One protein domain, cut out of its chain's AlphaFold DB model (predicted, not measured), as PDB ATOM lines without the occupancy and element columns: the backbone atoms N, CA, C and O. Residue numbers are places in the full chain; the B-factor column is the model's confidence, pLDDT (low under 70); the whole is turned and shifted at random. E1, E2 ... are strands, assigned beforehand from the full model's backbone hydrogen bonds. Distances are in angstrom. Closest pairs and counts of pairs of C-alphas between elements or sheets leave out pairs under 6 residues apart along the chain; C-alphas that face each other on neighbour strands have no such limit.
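AT A GLANCE: This is residues 6 to 158 of the 236 residues of an uncharacterized protein of marine sediment metagenome (UniProt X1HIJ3). Three small sheets stand one after another like neighbouring blades of an open propeller, partly face to face: E1 E2 E3, then E4 E5 E6, then E7 E8 E9. Their first strands E1, E4 and E7 lie in sequence on the inner side of the fan, and the outermost strands E3 and E6 are each joined by short pairings with the long stretch that follows. The printed part has 153 residues with nine named strands, E1 to E9, and no named helix; 68 residues, under half, are in these strands, and the class is all strand. Each sheet keeps its chain order and is antiparallel. The whole is compact, with a radius of gyration of the C-alphas of 15.5 A and spans of 52 by 39 by 24 A.

HOW THE PARTS SIT: E1, residues 6 to 11, E2, residues 17 to 23, and E3, residues 35 to 42, form a meander, each strand the antiparallel neighbour of the one before. N 8 and O 20 are 2.9 A apart between E1 and E2, and N 19 and O 39 are 2.9 A apart between E2 and E3. Residues 41 to 42 of E3 pair antiparallel with residues 47 to 48. E4, residues 62 to 69, E5, residues 75 to 81, and E6, residues 93 to 100, form a second meander, strongly twisted; N 66 and O 78 are 2.9 A apart, and so are N 97 and O 77. E7, residues 119 to 126, E8, residues 131 to 138, and E9, residues 150 to 157, form a third, also strongly twisted, with N 123 and O 135 at 2.9 A and N 134 and O 154 at 2.9 A. The sheets make a stack, face to face in turn. The closest C-alphas of E1 and E4 are those of Glu 6 and Ala 64, 5.6 A apart; those of E4 and E7 are Ser 66 and Arg 123, 5.4 A. E1 and E7 are apart.

IN THESE COORDINATES: E1 begins at C-alpha 6, (145.372, 151.427, 243.619), and is 17.3 A long; E2 is 18.5 A and E3 22.9 A. E4 is 20.7 A, E5 19.2 A and E6 23.4 A. E7, 20.0 A, bends by 55 degrees at residue 122. E8 is 20.7 A; E9, 22.4 A, ends at C-alpha 157, (121.875, 153.337, 232.958).

THE WHOLE: The two C-alphas farthest apart, those of Ser 45 and Gly 144, are 52.5 A apart. The printed part has no cut. The longest links are E3 to E4, 19 residues, and E6 to E7, 18 residues. The mean pLDDT of the printed part is 86.7; residues 26 to 31, 86 to 88, 115 to 116 and 142 to 146 are under 70.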
ATOM      1  N   GLU A   6     146.823 151.260 243.842       93.56
ATOM      2  CA  GLU A   6     145.372 151.427 243.619       93.56
ATOM      3  C   GLU A   6     144.798 150.321 242.718       93.56
ATOM      4  O   GLU A   6     144.307 150.568 241.625       93.56
ATOM      5  N   VAL A   7     144.960 149.074 243.169       96.31
ATOM      6  CA  VAL A   7     144.512 147.885 242.438       96.31
ATOM      7  C   VAL A   7     143.034 147.636 242.704       96.31
ATOM      8  O   VAL A   7     142.625 147.630 243.868       96.31
ATOM      9  N   ASP A   8     142.295 147.310 241.649       98.19
ATOM     10  CA  ASP A   8     140.991 146.662 241.743       98.19
ATOM     11  C   ASP A   8     140.968 145.385 240.898       98.19
ATOM     12  O   ASP A   8     141.732 145.241 239.936       98.19
ATOM     13  N   LEU A   9     140.132 144.427 241.287       97.38
ATOM     14  CA  LEU A   9     140.002 143.156 240.581       97.38
ATOM     15  C   LEU A   9     138.540 142.761 240.447       97.38
ATOM     16  O   LEU A   9     137.766 142.934 241.382       97.38
ATOM     17  N   GLU A  10     138.216 142.137 239.324       97.62
ATOM     18  CA  GLU A  10     136.884 141.611 239.054       97.62
ATOM     19  C   GLU A  10     136.978 140.231 238.400       97.62
ATOM     20  O   GLU A  10     137.908 139.956 237.638       97.62
ATOM     21  N   ILE A  11     136.040 139.342 238.726       96.81
ATOM     22  CA  ILE A  11     135.981 137.985 238.173       96.81
ATOM     23  C   ILE A  11     134.653 137.819 237.444       96.81
ATOM     24  O   ILE A  11     133.603 137.873 238.075       96.81
ATOM     25  N   ALA A  12     134.709 137.578 236.137       95.44
ATOM     26  CA  ALA A  12     133.529 137.281 235.335       95.44
ATOM     27  C   ALA A  12     133.010 135.855 235.577       95.44
ATOM     28  O   ALA A  12     133.737 134.970 236.041       95.44
ATOM     29  N   ASP A  13     131.760 135.607 235.185       92.81
ATOM     30  CA  ASP A  13     131.086 134.310 235.337       92.81
ATOM     31  C   ASP A  13     131.791 133.149 234.618       92.81
ATOM     32  O   ASP A  13     131.706 131.994 235.047       92.81
ATOM     33  N   ASP A  14     132.517 133.435 233.534       94.12
ATOM     34  CA  ASP A  14     133.316 132.449 232.799       94.12
ATOM     35  C   ASP A  14     134.672 132.133 233.470       94.12
ATOM     36  O   ASP A  14     135.403 131.243 233.024       94.12
ATOM     37  N   GLY A  15     134.991 132.818 234.573       96.31
ATOM     38  CA  GLY A  15     136.231 132.695 235.332       96.31
ATOM     39  C   GLY A  15     137.364 133.605 234.852       96.31
ATOM     40  O   GLY A  15     138.472 133.509 235.390       96.31
ATOM     41  N   THR A  16     137.122 134.464 233.859       97.25
ATOM     42  CA  THR A  16     138.062 135.510 233.445       97.25
ATOM     43  C   THR A  16     138.311 136.468 234.605       97.25
ATOM     44  O   THR A  16     137.370 136.914 235.256       97.25
ATOM     45  N   ILE A  17     139.581 136.780 234.885       98.06
ATOM     46  CA  ILE A  17     139.948 137.733 235.946       98.06
ATOM     47  C   ILE A  17     140.481 139.002 235.303       98.06
ATOM     48  O   ILE A  17     141.476 138.964 234.580       98.06
ATOM     49  N   TYR A  18     139.860 140.124 235.620       98.12
ATOM     50  CA  TYR A  18     140.303 141.454 235.247       98.12
ATOM     51  C   TYR A  18     141.013 142.092 236.437       98.12
ATOM     52  O   TYR A  18     140.527 142.026 237.564       98.12
ATOM     53  N   VAL A  19     142.180 142.684 236.203       97.94
ATOM     54  CA  VAL A  19     142.931 143.414 237.231       97.94
ATOM     55  C   VAL A  19     143.297 144.771 236.675       97.94
ATOM     56  O   VAL A  19     144.053 144.838 235.705       97.94
ATOM     57  N   ALA A  20     142.777 145.828 237.295       97.25
ATOM     58  CA  ALA A  20     143.126 147.205 236.985       97.25
ATOM     59  C   ALA A  20     144.048 147.777 238.060       97.25
ATOM     60  O   ALA A  20     143.963 147.405 239.229       97.25
ATOM     61  N   TRP A  21     144.941 148.676 237.667       95.75
ATOM     62  CA  TRP A  21     145.807 149.386 238.599       95.75
ATOM     63  C   TRP A  21     146.187 150.755 238.060       95.75
ATOM     64  O   TRP A  21     146.238 150.968 236.849       95.75
ATOM     65  N   ARG A  22     146.530 151.653 238.980       93.81
ATOM     66  CA  ARG A  22     147.235 152.890 238.662       93.81
ATOM     67  C   ARG A  22     148.708 152.587 238.424       93.81
ATOM     68  O   ARG A  22     149.390 152.026 239.292       93.81
ATOM     69  N   ASP A  23     149.213 153.003 237.276       91.00
ATOM     70  CA  ASP A  23     150.603 152.861 236.888       91.00
ATOM     71  C   ASP A  23     151.265 154.239 236.698       91.00
ATOM     72  O   ASP A  23     150.941 154.937 235.746       91.00
ATOM     73  N   PRO A  24     152.212 154.643 237.569       85.12
ATOM     74  CA  PRO A  24     152.952 155.904 237.422       85.12
ATOM     75  C   PRO A  24     154.063 155.829 236.369       85.12
ATOM     76  O   PRO A  24     154.901 156.728 236.250       85.12
ATOM     77  N   SER A  25     154.220 154.674 235.727       73.38
ATOM     78  CA  SER A  25     155.340 154.409 234.856       73.38
ATOM     79  C   SER A  25     154.884 154.619 233.417       73.38
ATOM     80  O   SER A  25     153.939 153.997 232.953       73.38
ATOM     81  N   GLY A  26     155.609 155.456 232.669       66.00
ATOM     82  CA  GLY A  26     155.371 155.692 231.235       66.00
ATOM     83  C   GLY A  26     155.595 154.468 230.334       66.00
ATOM     84  O   GLY A  26     155.880 154.605 229.142       66.00
ATOM     85  N   PHE A  27     155.548 153.259 230.897       59.34
ATOM     86  CA  PHE A  27     155.877 151.975 230.292       59.34
ATOM     87  C   PHE A  27     154.882 151.503 229.237       59.34
ATOM     88  O   PHE A  27     154.870 150.332 228.910       59.34
ATOM     89  N   TYR A  28     154.118 152.386 228.612       62.12
ATOM     90  CA  TYR A  28     153.275 152.021 227.474       62.12
ATOM     91  C   TYR A  28     153.277 153.094 226.376       62.12
ATOM     92  O   TYR A  28     152.470 153.059 225.453       62.12
ATOM     93  N   GLY A  29     154.249 154.016 226.428       55.28
ATOM     94  CA  GLY A  29     154.495 154.998 225.369       55.28
ATOM     95  C   GLY A  29     153.526 156.182 225.349       55.28
ATOM     96  O   GLY A  29     153.512 156.904 224.355       55.28
ATOM     97  N   VAL A  30     152.754 156.382 226.419       60.09
ATOM     98  CA  VAL A  30     151.703 157.411 226.514       60.09
ATOM     99  C   VAL A  30     152.083 158.651 227.314       60.09
ATOM    100  O   VAL A  30     151.519 159.704 227.052       60.09
ATOM    101  N   GLY A  31     153.113 158.612 228.160       69.62
ATOM    102  CA  GLY A  31     153.494 159.811 228.902       69.62
ATOM    103  C   GLY A  31     154.319 159.528 230.143       69.62
ATOM    104  O   GLY A  31     155.023 158.522 230.221       69.62
ATOM    105  N   THR A  32     154.300 160.472 231.080       77.12
ATOM    106  CA  THR A  32     154.940 160.364 232.412       77.12
ATOM    107  C   THR A  32     153.947 160.575 233.552       77.12
ATOM    108  O   THR A  32     154.347 160.645 234.712       77.12
ATOM    109  N   ASP A  33     152.695 160.783 233.187       85.69
ATOM    110  CA  ASP A  33     151.508 160.802 234.014       85.69
ATOM    111  C   ASP A  33     151.143 159.391 234.489       85.69
ATOM    112  O   ASP A  33     151.757 158.393 234.107       85.69
ATOM    113  N   ASP A  34     150.212 159.351 235.436       90.44
ATOM    114  CA  ASP A  34     149.678 158.122 235.999       90.44
ATOM    115  C   ASP A  34     148.548 157.610 235.110       90.44
ATOM    116  O   ASP A  34     147.642 158.366 234.793       90.44
ATOM    117  N   ASP A  35     148.574 156.333 234.751       91.94
ATOM    118  CA  ASP A  35     147.573 155.728 233.876       91.94
ATOM    119  C   ASP A  35     146.818 154.605 234.576       91.94
ATOM    120  O   ASP A  35     147.375 153.874 235.398       91.94
ATOM    121  N   ILE A  36     145.571 154.374 234.170       94.44
ATOM    122  CA  ILE A  36     144.880 153.130 234.500       94.44
ATOM    123  C   ILE A  36     145.265 152.066 233.483       94.44
ATOM    124  O   ILE A  36     144.951 152.163 232.296       94.44
ATOM    125  N   CYS A  37     145.917 151.016 233.965       93.81
ATOM    126  CA  CYS A  37     146.253 149.834 233.185       93.81
ATOM    127  C   CYS A  37     145.351 148.658 233.568       93.81
ATOM    128  O   CYS A  37     144.910 148.566 234.712       93.81
ATOM    129  N   LEU A  38     145.123 147.739 232.627       95.06
ATOM    130  CA  LEU A  38     144.367 146.504 232.825       95.06
ATOM    131  C   LEU A  38     145.137 145.291 232.285       95.06
ATOM    132  O   LEU A  38     145.648 145.325 231.165       95.06
ATOM    133  N   ASN A  39     145.141 144.199 233.051       95.25
ATOM    134  CA  ASN A  39     145.508 142.855 232.605       95.25
ATOM    135  C   ASN A  39     144.323 141.905 232.768       95.25
ATOM    136  O   ASN A  39     143.580 141.985 233.746       95.25
ATOM    137  N   THR A  40     144.244 140.933 231.865       96.81
ATOM    138  CA  THR A  40     143.208 139.901 231.875       96.81
ATOM    139  C   THR A  40     143.842 138.524 232.015       96.81
ATOM    140  O   THR A  40     144.779 138.194 231.289       96.81
ATOM    141  N   TRP A  41     143.350 137.714 232.944       97.75
ATOM    142  CA  TRP A  41     143.687 136.299 233.067       97.75
ATOM    143  C   TRP A  41     142.660 135.466 232.316       97.75
ATOM    144  O   TRP A  41     141.479 135.481 232.661       97.75
ATOM    145  N   ASP A  42     143.128 134.696 231.341       96.56
ATOM    146  CA  ASP A  42     142.309 133.704 230.655       96.56
ATOM    147  C   ASP A  42     142.368 132.366 231.423       96.56
ATOM    148  O   ASP A  42     143.436 131.736 231.485       96.56
ATOM    149  N   PRO A  43     141.246 131.893 232.000       96.50
ATOM    150  CA  PRO A  43     141.204 130.658 232.777       96.50
ATOM    151  C   PRO A  43     141.380 129.401 231.914       96.50
ATOM    152  O   PRO A  43     141.739 128.350 232.447       96.50
ATOM    153  N   ILE A  44     141.151 129.489 230.599       95.56
ATOM    154  CA  ILE A  44     141.271 128.371 229.661       95.56
ATOM    155  C   ILE A  44     142.741 128.145 229.310       95.56
ATOM    156  O   ILE A  44     143.239 127.021 229.418       95.56
ATOM    157  N   SER A  45     143.448 129.198 228.888       96.56
ATOM    158  CA  SER A  45     144.877 129.097 228.562       96.56
ATOM    159  C   SER A  45     145.785 129.134 229.793       96.56
ATOM    160  O   SER A  45     146.920 128.657 229.724       96.56
ATOM    161  N   GLY A  46     145.304 129.672 230.917       96.75
ATOM    162  CA  GLY A  46     146.092 129.865 232.128       96.75
ATOM    163  C   GLY A  46     147.190 130.911 231.941       96.75
ATOM    164  O   GLY A  46     148.319 130.714 232.403       96.75
ATOM    165  N   THR A  47     146.893 131.984 231.203       97.31
ATOM    166  CA  THR A  47     147.854 133.045 230.892       97.31
ATOM    167  C   THR A  47     147.271 134.435 231.117       97.31
ATOM    168  O   THR A  47     146.063 134.640 231.038       97.31
ATOM    169  N   TRP A  48     148.157 135.390 231.411       96.94
ATOM    170  CA  TRP A  48     147.826 136.812 231.434       96.94
ATOM    171  C   TRP A  48     147.956 137.413 230.034       96.94
ATOM    172  O   TRP A  48     148.885 137.075 229.293       96.94
ATOM    173  N   SER A  49     147.068 138.346 229.706       94.06
ATOM    174  CA  SER A  49     147.189 139.215 228.542       94.06
ATOM    175  C   SER A  49     148.407 140.138 228.655       94.06
ATOM    176  O   SER A  49     149.038 140.281 229.705       94.06
ATOM    177  N   THR A  50     148.729 140.817 227.556       90.69
ATOM    178  CA  THR A  50     149.512 142.052 227.635       90.69
ATOM    179  C   THR A  50     148.675 143.145 228.294       90.69
ATOM    180  O   THR A  50     147.469 143.208 228.039       90.69
ATOM    181  N   ALA A  51     149.312 144.016 229.075       89.88
ATOM    182  CA  ALA A  51     148.626 145.145 229.690       89.88
ATOM    183  C   ALA A  51     148.117 146.126 228.635       89.88
ATOM    184  O   ALA A  51     148.826 146.445 227.677       89.88
ATOM    185  N   ALA A  52     146.888 146.590 228.831       89.62
ATOM    186  CA  ALA A  52     146.261 147.637 228.041       89.62
ATOM    187  C   ALA A  52     146.075 148.890 228.902       89.62
ATOM    188  O   ALA A  52     145.767 148.779 230.086       89.62
ATOM    189  N   ILE A  53     146.224 150.071 228.304       90.94
ATOM    190  CA  ILE A  53     145.904 151.337 228.971       90.94
ATOM    191  C   ILE A  53     144.420 151.632 228.765       90.94
ATOM    192  O   ILE A  53     143.950 151.771 227.630       90.94
ATOM    193  N   VAL A  54     143.688 151.751 229.865       92.75
ATOM    194  CA  VAL A  54     142.270 152.115 229.880       92.75
ATOM    195  C   VAL A  54     142.107 153.632 229.719       92.75
ATOM    196  O   VAL A  54     141.223 154.066 228.982       92.75
ATOM    197  N   SER A  55     143.010 154.432 230.290       91.00
ATOM    198  CA  SER A  55     142.996 155.906 230.299       91.00
ATOM    199  C   SER A  55     143.632 156.601 229.080       91.00
ATOM    200  O   SER A  55     143.884 157.795 229.131       91.00
ATOM    201  N   LEU A  56     143.858 155.909 227.953       84.06
ATOM    202  CA  LEU A  56     144.717 156.348 226.823       84.06
ATOM    203  C   LEU A  56     144.368 157.712 226.165       84.06
ATOM    204  O   LEU A  56     145.079 158.180 225.278       84.06
ATOM    205  N   TYR A  57     143.258 158.338 226.547       77.69
ATOM    206  CA  TYR A  57     142.793 159.624 226.022       77.69
ATOM    207  C   TYR A  57     143.051 160.800 226.970       77.69
ATOM    208  O   TYR A  57     142.686 161.928 226.634       77.69
ATOM    209  N   SER A  58     143.678 160.543 228.116       78.62
ATOM    210  CA  SER A  58     144.132 161.559 229.055       78.62
ATOM    211  C   SER A  58     145.615 161.870 228.846       78.62
ATOM    212  O   SER A  58     146.387 160.998 228.455       78.62
ATOM    213  N   GLY A  59     145.996 163.135 229.040       78.50
ATOM    214  CA  GLY A  59     147.390 163.524 229.296       78.50
ATOM    215  C   GLY A  59     147.598 164.027 230.730       78.50
ATOM    216  O   GLY A  59     148.617 164.661 231.028       78.50
ATOM    217  N   SER A  60     146.584 163.833 231.574       86.56
ATOM    218  CA  SER A  60     146.570 164.099 233.005       86.56
ATOM    219  C   SER A  60     146.614 162.766 233.747       86.56
ATOM    220  O   SER A  60     146.333 161.713 233.192       86.56
ATOM    221  N   GLY A  61     146.959 162.795 235.033       89.50
ATOM    222  CA  GLY A  61     147.012 161.548 235.784       89.50
ATOM    223  C   GLY A  61     145.615 160.973 236.052       89.50
ATOM    224  O   GLY A  61     144.723 161.699 236.482       89.50
ATOM    225  N   SER A  62     145.483 159.662 235.886       93.75
ATOM    226  CA  SER A  62     144.307 158.847 236.167       93.75
ATOM    227  C   SER A  62     144.518 157.973 237.411       93.75
ATOM    228  O   SER A  62     145.589 157.399 237.624       93.75
ATOM    229  N   TYR A  63     143.493 157.867 238.258       95.44
ATOM    230  CA  TYR A  63     143.615 157.288 239.600       95.44
ATOM    231  C   TYR A  63     142.365 156.508 240.014       95.44
ATOM    232  O   TYR A  63     141.289 156.675 239.444       95.44
ATOM    233  N   ALA A  64     142.510 155.705 241.069       96.62
ATOM    234  CA  ALA A  64     141.439 154.999 241.767       96.62
ATOM    235  C   ALA A  64     140.500 154.225 240.821       96.62
ATOM    236  O   ALA A  64     139.303 154.520 240.777       96.62
ATOM    237  N   PRO A  65     141.022 153.250 240.049       97.62
ATOM    238  CA  PRO A  65     140.176 152.459 239.177       97.62
ATOM    239  C   PRO A  65     139.196 151.618 239.999       97.62
ATOM    240  O   PRO A  65     139.548 151.098 241.060       97.62
ATOM    241  N   SER A  66     137.987 151.441 239.475       98.19
ATOM    242  CA  SER A  66     137.032 150.455 239.969       98.19
ATOM    243  C   SER A  66     136.410 149.678 238.813       98.19
ATOM    244  O   SER A  66     136.079 150.261 237.779       98.19
ATOM    245  N   LEU A  67     136.276 148.365 238.997       97.75
ATOM    246  CA  LEU A  67     135.788 147.414 238.006       97.75
ATOM    247  C   LEU A  67     134.469 146.765 238.443       97.75
ATOM    248  O   LEU A  67     134.261 146.498 239.623       97.75
ATOM    249  N   CYS A  68     133.615 146.446 237.474       95.69
ATOM    250  CA  CYS A  68     132.541 145.463 237.627       95.69
ATOM    251  C   CYS A  68     132.201 144.832 236.272       95.69
ATOM    252  O   CYS A  68     132.403 145.459 235.232       95.69
ATOM    253  N   VAL A  69     131.690 143.602 236.266       93.31
ATOM    254  CA  VAL A  69     131.149 142.961 235.058       93.31
ATOM    255  C   VAL A  69     129.623 142.976 235.119       93.31
ATOM    256  O   VAL A  69     129.028 142.698 236.160       93.31
ATOM    257  N   ASP A  70     128.965 143.355 234.026       88.50
ATOM    258  CA  ASP A  70     127.505 143.293 233.935       88.50
ATOM    259  C   ASP A  70     126.995 141.884 233.583       88.50
ATOM    260  O   ASP A  70     127.756 140.981 233.230       88.50
ATOM    261  N   TYR A  71     125.676 141.686 233.657       83.81
ATOM    262  CA  TYR A  71     125.045 140.391 233.372       83.81
ATOM    263  C   TYR A  71     125.242 139.910 231.921       83.81
ATOM    264  O   TYR A  71     124.983 138.743 231.618       83.81
ATOM    265  N   SER A  72     125.648 140.802 231.011       80.94
ATOM    266  CA  SER A  72     125.948 140.480 229.616       80.94
ATOM    267  C   SER A  72     127.414 140.102 229.393       80.94
ATOM    268  O   SER A  72     127.784 139.707 228.290       80.94
ATOM    269  N   GLY A  73     128.241 140.167 230.442       88.12
ATOM    270  CA  GLY A  73     129.669 139.876 230.388       88.12
ATOM    271  C   GLY A  73     130.522 141.069 229.954       88.12
ATOM    272  O   GLY A  73     131.718 140.897 229.715       88.12
ATOM    273  N   VAL A  74     129.947 142.270 229.849       89.75
ATOM    274  CA  VAL A  74     130.702 143.491 229.558       89.75
ATOM    275  C   VAL A  74     131.392 143.959 230.835       89.75
ATOM    276  O   VAL A  74     130.775 144.095 231.889       89.75
ATOM    277  N   LEU A  75     132.697 144.215 230.743       94.31
ATOM    278  CA  LEU A  75     133.469 144.808 231.831       94.31
ATOM    279  C   LEU A  75     133.285 146.324 231.806       94.31
ATOM    280  O   LEU A  75     133.548 146.961 230.790       94.31
ATOM    281  N   HIS A  76     132.938 146.919 232.937       94.31
ATOM    282  CA  HIS A  76     132.971 148.357 233.156       94.31
ATOM    283  C   HIS A  76     134.182 148.732 234.003       94.31
ATOM    284  O   HIS A  76     134.512 148.062 234.979       94.31
ATOM    285  N   CYS A  77     134.829 149.832 233.633       96.00
ATOM    286  CA  CYS A  77     135.902 150.450 234.391       96.00
ATOM    287  C   CYS A  77     135.582 151.929 234.568       96.00
ATOM    288  O   CYS A  77     135.352 152.635 233.582       96.00
ATOM    289  N   VAL A  78     135.622 152.399 235.811       96.44
ATOM    290  CA  VAL A  78     135.617 153.828 236.130       96.44
ATOM    291  C   VAL A  78     136.906 154.231 236.817       96.44
ATOM    292  O   VAL A  78     137.560 153.395 237.439       96.44
ATOM    293  N   TRP A  79     137.278 155.496 236.697       96.44
ATOM    294  CA  TRP A  79     138.445 156.076 237.359       96.44
ATOM    295  C   TRP A  79     138.257 157.583 237.515       96.44
ATOM    296  O   TRP A  79     137.386 158.155 236.863       96.44
ATOM    297  N   MET A  80     139.060 158.222 238.363       94.00
ATOM    298  CA  MET A  80     139.102 159.685 238.436       94.00
ATOM    299  C   MET A  80     140.242 160.239 237.583       94.00
ATOM    300  O   MET A  80     141.345 159.684 237.587       94.00
ATOM    301  N   ASP A  81     139.987 161.331 236.872       93.00
ATOM    302  CA  ASP A  81     140.947 161.987 235.983       93.00
ATOM    303  C   ASP A  81     140.742 163.506 235.985       93.00
ATOM    304  O   ASP A  81     139.618 163.967 236.136       93.00
ATOM    305  N   ALA A  82     141.818 164.273 235.803       88.56
ATOM    306  CA  ALA A  82     141.787 165.737 235.768       88.56
ATOM    307  C   ALA A  82     141.925 166.330 234.351       88.56
ATOM    308  O   ALA A  82     142.222 167.516 234.178       88.56
ATOM    309  N   GLN A  83     141.837 165.500 233.310       87.00
ATOM    310  CA  GLN A  83     141.841 165.956 231.927       87.00
ATOM    311  C   GLN A  83     140.541 166.681 231.583       87.00
ATOM    312  O   GLN A  83     139.470 166.087 231.618       87.00
ATOM    313  N   ASP A  84     140.668 167.919 231.098       79.50
ATOM    314  CA  ASP A  84     139.544 168.640 230.499       79.50
ATOM    315  C   ASP A  84     139.103 167.927 229.220       79.50
ATOM    316  O   ASP A  84     139.843 167.895 228.221       79.50
ATOM    317  N   TYR A  85     137.911 167.336 229.258       71.44
ATOM    318  CA  TYR A  85     137.289 166.684 228.118       71.44
ATOM    319  C   TYR A  85     135.886 167.234 227.908       71.44
ATOM    320  O   TYR A  85     135.046 167.233 228.797       71.44
ATOM    321  N   SER A  86     135.608 167.710 226.694       68.12
ATOM    322  CA  SER A  86     134.314 168.307 226.340       68.12
ATOM    323  C   SER A  86     133.883 169.505 227.215       68.12
ATOM    324  O   SER A  86     132.700 169.845 227.235       68.12
ATOM    325  N   SER A  87     134.833 170.247 227.798       66.25
ATOM    326  CA  SER A  87     134.602 171.392 228.703       66.25
ATOM    327  C   SER A  87     134.207 171.003 230.133       66.25
ATOM    328  O   SER A  87     133.560 171.815 230.798       66.25
ATOM    329  N   SER A  88     134.575 169.800 230.587       65.88
ATOM    330  CA  SER A  88     134.327 169.353 231.962       65.88
ATOM    331  C   SER A  88     135.096 170.183 232.995       65.88
ATOM    332  O   SER A  88     134.580 170.426 234.075       65.88
ATOM    333  N   GLY A  89     136.253 170.747 232.627       72.69
ATOM    334  CA  GLY A  89     137.071 171.548 233.539       72.69
ATOM    335  C   GLY A  89     138.430 170.910 233.814       72.69
ATOM    336  O   GLY A  89     138.930 170.125 233.026       72.69
ATOM    337  N   SER A  90     139.123 171.336 234.867       77.88
ATOM    338  CA  SER A  90     140.443 170.775 235.255       77.88
ATOM    339  C   SER A  90     140.447 170.237 236.687       77.88
ATOM    340  O   SER A  90     141.499 170.016 237.293       77.88
ATOM    341  N   ASP A  91     139.255 170.132 237.245       83.50
ATOM    342  CA  ASP A  91     138.875 169.362 238.406       83.50
ATOM    343  C   ASP A  91     138.899 167.865 238.093       83.50
ATOM    344  O   ASP A  91     139.138 167.439 236.967       83.50
ATOM    345  N   TRP A  92     138.786 167.069 239.150       89.12
ATOM    346  CA  TRP A  92     138.760 165.622 239.028       89.12
ATOM    347  C   TRP A  92     137.351 165.201 238.653       89.12
ATOM    348  O   TRP A  92     136.426 165.457 239.414       89.12
ATOM    349  N   ASP A  93     137.220 164.534 237.521       90.69
ATOM    350  CA  ASP A  93     135.973 163.968 237.041       90.69
ATOM    351  C   ASP A  93     136.036 162.447 237.086       90.69
ATOM    352  O   ASP A  93     137.109 161.845 236.968       90.69
ATOM    353  N   ILE A  94     134.875 161.799 237.167       92.69
ATOM    354  CA  ILE A  94     134.793 160.358 236.971       92.69
ATOM    355  C   ILE A  94     134.621 160.040 235.498       92.69
ATOM    356  O   ILE A  94     133.656 160.439 234.848       92.69
ATOM    357  N   TRP A  95     135.551 159.249 234.992       93.12
ATOM    358  CA  TRP A  95     135.548 158.727 233.642       93.12
ATOM    359  C   TRP A  95     135.080 157.281 233.633       93.12
ATOM    360  O   TRP A  95     135.261 156.545 234.603       93.12
ATOM    361  N   HIS A  96     134.498 156.868 232.513       92.88
ATOM    362  CA  HIS A  96     134.019 155.512 232.286       92.88
ATOM    363  C   HIS A  96     134.455 154.985 230.929       92.88
ATOM    364  O   HIS A  96     134.432 155.695 229.920       92.88
ATOM    365  N   ARG A  97     134.797 153.695 230.915       92.06
ATOM    366  CA  ARG A  97     134.873 152.869 229.713       92.06
ATOM    367  C   ARG A  97     134.303 151.486 229.963       92.06
ATOM    368  O   ARG A  97     134.312 150.976 231.080       92.06
ATOM    369  N   SER A  98     133.872 150.858 228.880       91.62
ATOM    370  CA  SER A  98     133.439 149.466 228.853       91.62
ATOM    371  C   SER A  98     134.255 148.652 227.856       91.62
ATOM    372  O   SER A  98     134.678 149.183 226.825       91.62
ATOM    373  N   TYR A  99     134.518 147.395 228.206       92.25
ATOM    374  CA  TYR A  99     135.177 146.403 227.370       92.25
ATOM    375  C   TYR A  99     134.233 145.240 227.108       92.25
ATOM    376  O   TYR A  99     133.826 144.535 228.034       92.25
ATOM    377  N   ASN A 100     133.965 144.999 225.832       88.75
ATOM    378  CA  ASN A 100     133.181 143.866 225.388       88.75
ATOM    379  C   ASN A 100     134.098 142.726 224.934       88.75
ATOM    380  O   ASN A 100     134.835 142.869 223.947       88.75
ATOM    381  N   PRO A 101     134.056 141.574 225.625       88.06
ATOM    382  CA  PRO A 101     134.896 140.434 225.289       88.06
ATOM    383  C   PRO A 101     134.524 139.795 223.944       88.06
ATOM    384  O   PRO A 101     135.411 139.287 223.258       88.06
ATOM    385  N   GLU A 102     133.258 139.864 223.513       85.12
ATOM    386  CA  GLU A 102     132.803 139.288 222.240       85.12
ATOM    387  C   GLU A 102     133.424 140.000 221.035       85.12
ATOM    388  O   GLU A 102     133.811 139.362 220.052       85.12
ATOM    389  N   THR A 103     133.552 141.325 221.118       83.25
ATOM    390  CA  THR A 103     134.194 142.147 220.080       83.25
ATOM    391  C   THR A 103     135.670 142.413 220.363       83.25
ATOM    392  O   THR A 103     136.382 142.930 219.500       83.25
ATOM    393  N   SER A 104     136.148 142.043 221.557       87.62
ATOM    394  CA  SER A 104     137.494 142.334 222.054       87.62
ATOM    395  C   SER A 104     137.854 143.819 221.937       87.62
ATOM    396  O   SER A 104     138.980 144.169 221.568       87.62
ATOM    397  N   SER A 105     136.897 144.700 222.228       86.69
ATOM    398  CA  SER A 105     137.040 146.137 222.011       86.69
ATOM    399  C   SER A 105     136.579 146.953 223.213       86.69
ATOM    400  O   SER A 105     135.730 146.524 223.986       86.69
ATOM    401  N   TRP A 106     137.192 148.125 223.371       89.88
ATOM    402  CA  TRP A 106     136.762 149.131 224.333       89.88
ATOM    403  C   TRP A 106     135.932 150.198 223.631       89.88
ATOM    404  O   TRP A 106     136.289 150.618 222.526       89.88
ATOM    405  N   ASN A 107     134.924 150.730 224.314       86.62
ATOM    406  CA  ASN A 107     134.247 151.934 223.850       86.62
ATOM    407  C   ASN A 107     135.161 153.184 223.929       86.62
ATOM    408  O   ASN A 107     136.264 153.178 224.506       86.62
ATOM    409  N   THR A 108     134.693 154.272 223.316       85.00
ATOM    410  CA  THR A 108     135.248 155.613 223.541       85.00
ATOM    411  C   THR A 108     134.967 156.021 224.992       85.00
ATOM    412  O   THR A 108     133.847 155.792 225.450       85.00
ATOM    413  N   PRO A 109     135.935 156.618 225.712       87.06
ATOM    414  CA  PRO A 109     135.694 157.105 227.063       87.06
ATOM    415  C   PRO A 109     134.595 158.157 227.113       87.06
ATOM    416  O   PRO A 109     134.435 158.952 226.184       87.06
ATOM    417  N   VAL A 110     133.893 158.178 228.237       87.50
ATOM    418  CA  VAL A 110     132.886 159.185 228.563       87.50
ATOM    419  C   VAL A 110     133.144 159.728 229.962       87.50
ATOM    420  O   VAL A 110     133.623 159.002 230.833       87.50
ATOM    421  N   VAL A 111     132.819 161.000 230.168       88.50
ATOM    422  CA  VAL A 111     132.853 161.644 231.483       88.50
ATOM    423  C   VAL A 111     131.463 161.520 232.100       88.50
ATOM    424  O   VAL A 111     130.467 161.787 231.430       88.50
ATOM    425  N   LEU A 112     131.389 161.065 233.350       87.38
ATOM    426  CA  LEU A 112     130.135 160.825 234.067       87.38
ATOM    427  C   LEU A 112     129.724 161.986 234.986       87.38
ATOM    428  O   LEU A 112     128.556 162.063 235.359       87.38
ATOM    429  N   THR A 113     130.663 162.860 235.361       84.81
ATOM    430  CA  THR A 113     130.468 163.933 236.359       84.81
ATOM    431  C   THR A 113     130.909 165.303 235.842       84.81
ATOM    432  O   THR A 113     131.407 166.113 236.607       84.81
ATOM    433  N   ASP A 114     130.711 165.581 234.552       70.38
ATOM    434  CA  ASP A 114     131.206 166.774 233.837       70.38
ATOM    435  C   ASP A 114     130.625 168.130 234.291       70.38
ATOM    436  O   ASP A 114     130.759 169.136 233.588       70.38
ATOM    437  N   ASN A 115     129.893 168.162 235.406       62.66
ATOM    438  CA  ASN A 115     128.934 169.211 235.693       62.66
ATOM    439  C   ASN A 115     129.169 170.005 236.984       62.66
ATOM    440  O   ASN A 115     128.451 170.996 237.120       62.66
ATOM    441  N   ILE A 116     130.121 169.662 237.874       63.06
ATOM    442  CA  ILE A 116     130.496 170.474 239.061       63.06
ATOM    443  C   ILE A 116     131.644 169.874 239.911       63.06
ATOM    444  O   ILE A 116     131.533 168.742 240.360       63.06
ATOM    445  N   ASP A 117     132.625 170.724 240.260       77.69
ATOM    446  CA  ASP A 117     133.682 170.579 241.285       77.69
ATOM    447  C   ASP A 117     134.379 169.186 241.377       77.69
ATOM    448  O   ASP A 117     134.409 168.393 240.445       77.69
ATOM    449  N   TYR A 118     135.063 168.890 242.490       86.19
ATOM    450  CA  TYR A 118     135.818 167.644 242.655       86.19
ATOM    451  C   TYR A 118     134.887 166.429 242.715       86.19
ATOM    452  O   TYR A 118     134.038 166.369 243.596       86.19
ATOM    453  N   SER A 119     135.146 165.427 241.876       89.25
ATOM    454  CA  SER A 119     134.594 164.074 241.938       89.25
ATOM    455  C   SER A 119     135.717 163.032 241.955       89.25
ATOM    456  O   SER A 119     136.634 163.043 241.132       89.25
ATOM    457  N   GLY A 120     135.675 162.089 242.893       92.31
ATOM    458  CA  GLY A 120     136.787 161.174 243.112       92.31
ATOM    459  C   GLY A 120     136.437 159.858 243.786       92.31
ATOM    460  O   GLY A 120     135.325 159.613 244.251       92.31
ATOM    461  N   VAL A 121     137.454 158.994 243.833       93.31
ATOM    462  CA  VAL A 121     137.449 157.701 244.540       93.31
ATOM    463  C   VAL A 121     136.232 156.824 244.180       93.31
ATOM    464  O   VAL A 121     135.526 156.337 245.072       93.31
ATOM    465  N   PRO A 122     135.955 156.610 242.880       95.94
ATOM    466  CA  PRO A 122     134.732 155.950 242.464       95.94
ATOM    467  C   PRO A 122     134.734 154.466 242.838       95.94
ATOM    468  O   PRO A 122     135.769 153.798 242.839       95.94
ATOM    469  N   ARG A 123     133.547 153.928 243.125       96.94
ATOM    470  CA  ARG A 123     133.294 152.491 243.292       96.94
ATOM    471  C   ARG A 123     132.031 152.101 242.554       96.94
ATOM    472  O   ARG A 123     131.005 152.748 242.751       96.94
ATOM    473  N   ILE A 124     132.095 151.044 241.747       96.12
ATOM    474  CA  ILE A 124     130.967 150.609 240.916       96.12
ATOM    475  C   ILE A 124     130.520 149.185 241.212       96.12
ATOM    476  O   ILE A 124     131.318 148.333 241.590       96.12
ATOM    477  N   VAL A 125     129.226 148.948 241.025       94.50
ATOM    478  CA  VAL A 125     128.599 147.624 240.975       94.50
ATOM    479  C   VAL A 125     127.467 147.646 239.954       94.50
ATOM    480  O   VAL A 125     126.895 148.698 239.676       94.50
ATOM    481  N   THR A 126     127.118 146.492 239.409       89.38
ATOM    482  CA  THR A 126     125.972 146.302 238.511       89.38
ATOM    483  C   THR A 126     124.883 145.497 239.209       89.38
ATOM    484  O   THR A 126     125.145 144.777 240.175       89.38
ATOM    485  N   ASP A 127     123.642 145.640 238.749       83.94
ATOM    486  CA  ASP A 127     122.563 144.714 239.090       83.94
ATOM    487  C   ASP A 127     122.179 143.811 237.907       83.94
ATOM    488  O   ASP A 127     122.554 144.048 236.757       83.94
ATOM    489  N   ASP A 128     121.378 142.782 238.193       76.50
ATOM    490  CA  ASP A 128     120.884 141.820 237.196       76.50
ATOM    491  C   ASP A 128     119.915 142.446 236.171       76.50
ATOM    492  O   ASP A 128     119.416 141.757 235.282       76.50
ATOM    493  N   THR A 129     119.587 143.734 236.316       71.62
ATOM    494  CA  THR A 129     118.710 144.474 235.402       71.62
ATOM    495  C   THR A 129     119.474 145.427 234.484       71.62
ATOM    496  O   THR A 129     118.856 146.065 233.634       71.62
ATOM    497  N   GLY A 130     120.805 145.482 234.600       71.94
ATOM    498  CA  GLY A 130     121.659 146.314 233.756       71.94
ATOM    499  C   GLY A 130     121.808 147.751 234.240       71.94
ATOM    500  O   GLY A 130     122.205 148.610 233.458       71.94
ATOM    501  N   PHE A 131     121.498 148.050 235.504       82.56
ATOM    502  CA  PHE A 131     121.896 149.330 236.086       82.56
ATOM    503  C   PHE A 131     123.301 149.236 236.662       82.56
ATOM    504  O   PHE A 131     123.651 148.267 237.337       82.56
ATOM    505  N   LEU A 132     124.077 150.295 236.445       88.81
ATOM    506  CA  LEU A 132     125.352 150.522 237.103       88.81
ATOM    507  C   LEU A 132     125.126 151.494 238.263       88.81
ATOM    508  O   LEU A 132     124.608 152.597 238.095       88.81
ATOM    509  N   TYR A 133     125.515 151.086 239.459       92.75
ATOM    510  CA  TYR A 133     125.507 151.912 240.654       92.75
ATOM    511  C   TYR A 133     126.926 152.370 240.936       92.75
ATOM    512  O   TYR A 133     127.839 151.549 241.003       92.75
ATOM    513  N   MET A 134     127.101 153.670 241.123       93.88
ATOM    514  CA  MET A 134     128.391 154.295 241.363       93.88
ATOM    515  C   MET A 134     128.340 155.090 242.660       93.88
ATOM    516  O   MET A 134     127.461 155.928 242.842       93.88
ATOM    517  N   VAL A 135     129.283 154.837 243.557       94.62
ATOM    518  CA  VAL A 135     129.508 155.652 244.752       94.62
ATOM    519  C   VAL A 135     130.760 156.485 244.539       94.62
ATOM    520  O   VAL A 135     131.776 155.929 244.122       94.62
ATOM    521  N   ILE A 136     130.692 157.782 244.830       93.38
ATOM    522  CA  ILE A 136     131.821 158.711 244.685       93.38
ATOM    523  C   ILE A 136     131.947 159.634 245.889       93.38
ATOM    524  O   ILE A 136     130.978 159.840 246.620       93.38
ATOM    525  N   GLU A 137     133.144 160.183 246.060       91.75
ATOM    526  CA  GLU A 137     133.393 161.388 246.845       91.75
ATOM    527  C   GLU A 137     133.218 162.601 245.931       91.75
ATOM    528  O   GLU A 137     133.843 162.651 244.877       91.75
ATOM    529  N   ASP A 138     132.371 163.551 246.306       88.00
ATOM    530  CA  ASP A 138     132.019 164.699 245.469       88.00
ATOM    531  C   ASP A 138     131.912 165.953 246.348       88.00
ATOM    532  O   ASP A 138     131.428 165.868 247.479       88.00
ATOM    533  N   SER A 139     132.417 167.094 245.873       86.12
ATOM    534  CA  SER A 139     132.396 168.362 246.618       86.12
ATOM    535  C   SER A 139     131.277 169.317 246.202       86.12
ATOM    536  O   SER A 139     131.247 170.473 246.632       86.12
ATOM    537  N   SER A 140     130.394 168.879 245.311       77.81
ATOM    538  CA  SER A 140     129.290 169.685 244.832       77.81
ATOM    539  C   SER A 140     128.248 169.927 245.920       77.81
ATOM    540  O   SER A 140     127.881 169.052 246.707       77.81
ATOM    541  N   ALA A 141     127.716 171.150 245.934       72.06
ATOM    542  CA  ALA A 141     126.617 171.544 246.809       72.06
ATOM    543  C   ALA A 141     125.272 171.010 246.270       72.06
ATOM    544  O   ALA A 141     124.403 171.777 245.838       72.06
ATOM    545  N   MET A 142     125.118 169.688 246.243       68.25
ATOM    546  CA  MET A 142     123.920 168.979 245.791       68.25
ATOM    547  C   MET A 142     123.030 168.603 246.980       68.25
ATOM    548  O   MET A 142     123.499 168.296 248.069       68.25
ATOM    549  N   ASP A 143     121.706 168.664 246.800       65.56
ATOM    550  CA  ASP A 143     120.712 168.288 247.826       65.56
ATOM    551  C   ASP A 143     120.887 168.945 249.217       65.56
ATOM    552  O   ASP A 143     120.342 168.484 250.223       65.56
ATOM    553  N   GLY A 144     121.564 170.096 249.269       65.62
ATOM    554  CA  GLY A 144     121.779 170.864 250.493       65.62
ATOM    555  C   GLY A 144     123.049 170.508 251.267       65.62
ATOM    556  O   GLY A 144     123.152 170.954 252.413       65.62
ATOM    557  N   SER A 145     123.988 169.759 250.672       68.44
ATOM    558  CA  SER A 145     125.374 169.698 251.154       68.44
ATOM    559  C   SER A 145     126.038 171.079 251.077       68.44
ATOM    560  O   SER A 145     125.665 171.942 250.269       68.44
ATOM    561  N   GLU A 146     126.993 171.324 251.976       68.00
ATOM    562  CA  GLU A 146     127.923 172.444 251.828       68.00
ATOM    563  C   GLU A 146     129.016 172.022 250.817       68.00
ATOM    564  O   GLU A 146     129.040 170.881 250.375       68.00
ATOM    565  N   GLY A 147     129.860 172.943 250.339       70.00
ATOM    566  CA  GLY A 147     130.905 172.631 249.343       70.00
ATOM    567  C   GLY A 147     132.094 171.860 249.933       70.00
ATOM    568  O   GLY A 147     133.237 172.308 249.812       70.00
ATOM    569  N   ASP A 148     131.821 170.790 250.672       82.12
ATOM    570  CA  ASP A 148     132.777 169.844 251.230       82.12
ATOM    571  C   ASP A 148     132.579 168.444 250.642       82.12
ATOM    572  O   ASP A 148     131.609 168.172 249.946       82.12
ATOM    573  N   ASN A 149     133.560 167.570 250.860       84.94
ATOM    574  CA  ASN A 149     133.583 166.254 250.235       84.94
ATOM    575  C   ASN A 149     132.593 165.310 250.929       84.94
ATOM    576  O   ASN A 149     132.852 164.833 252.040       84.94
ATOM    577  N   ASP A 150     131.500 165.010 250.240       87.62
ATOM    578  CA  ASP A 150     130.448 164.098 250.672       87.62
ATOM    579  C   ASP A 150     130.429 162.826 249.812       87.62
ATOM    580  O   ASP A 150     131.021 162.754 248.737       87.62
ATOM    581  N   ILE A 151     129.752 161.784 250.305       89.88
ATOM    582  CA  ILE A 151     129.611 160.514 249.582       89.88
ATOM    583  C   ILE A 151     128.243 160.446 248.915       89.88
ATOM    584  O   ILE A 151     127.215 160.399 249.598       89.88
ATOM    585  N   PHE A 152     128.237 160.336 247.590       88.69
ATOM    586  CA  PHE A 152     127.023 160.274 246.784       88.69
ATOM    587  C   PHE A 152     126.878 158.924 246.092       88.69
ATOM    588  O   PHE A 152     127.858 158.309 245.679       88.69
ATOM    589  N   LEU A 153     125.630 158.468 245.963       90.56
ATOM    590  CA  LEU A 153     125.264 157.285 245.191       90.56
ATOM    591  C   LEU A 153     124.529 157.724 243.926       90.56
ATOM    592  O   LEU A 153     123.409 158.231 243.991       90.56
ATOM    593  N   TYR A 154     125.132 157.433 242.786       87.44
ATOM    594  CA  TYR A 154     124.545 157.592 241.471       87.44
ATOM    595  C   TYR A 154     124.033 156.242 240.978       87.44
ATOM    596  O   TYR A 154     124.702 155.215 241.102       87.44
ATOM    597  N   ARG A 155     122.835 156.240 240.396       88.00
ATOM    598  CA  ARG A 155     122.333 155.111 239.611       88.00
ATOM    599  C   ARG A 155     122.339 155.527 238.152       88.00
ATOM    600  O   ARG A 155     121.608 156.442 237.781       88.00
ATOM    601  N   MET A 156     123.141 154.843 237.358       80.12
ATOM    602  CA  MET A 156     123.324 155.107 235.943       80.12
ATOM    603  C   MET A 156     122.767 153.956 235.128       80.12
ATOM    604  O   MET A 156     122.843 152.786 235.509       80.12
ATOM    605  N   VAL A 157     122.204 154.309 233.986       70.69
ATOM    606  CA  VAL A 157     121.875 153.337 232.958       70.69
ATOM    607  C   VAL A 157     123.189 152.928 232.295       70.69
ATOM    608  O   VAL A 157     123.990 153.801 231.954       70.69
ATOM    609  N   THR A 158     123.460 151.627 232.140       70.38
ATOM    610  CA  THR A 158     124.653 151.191 231.398       70.38
ATOM    611  C   THR A 158     124.606 151.776 229.995       70.38
ATOM    612  O   THR A 158     123.628 151.567 229.275       70.38
TER     613      THR A 158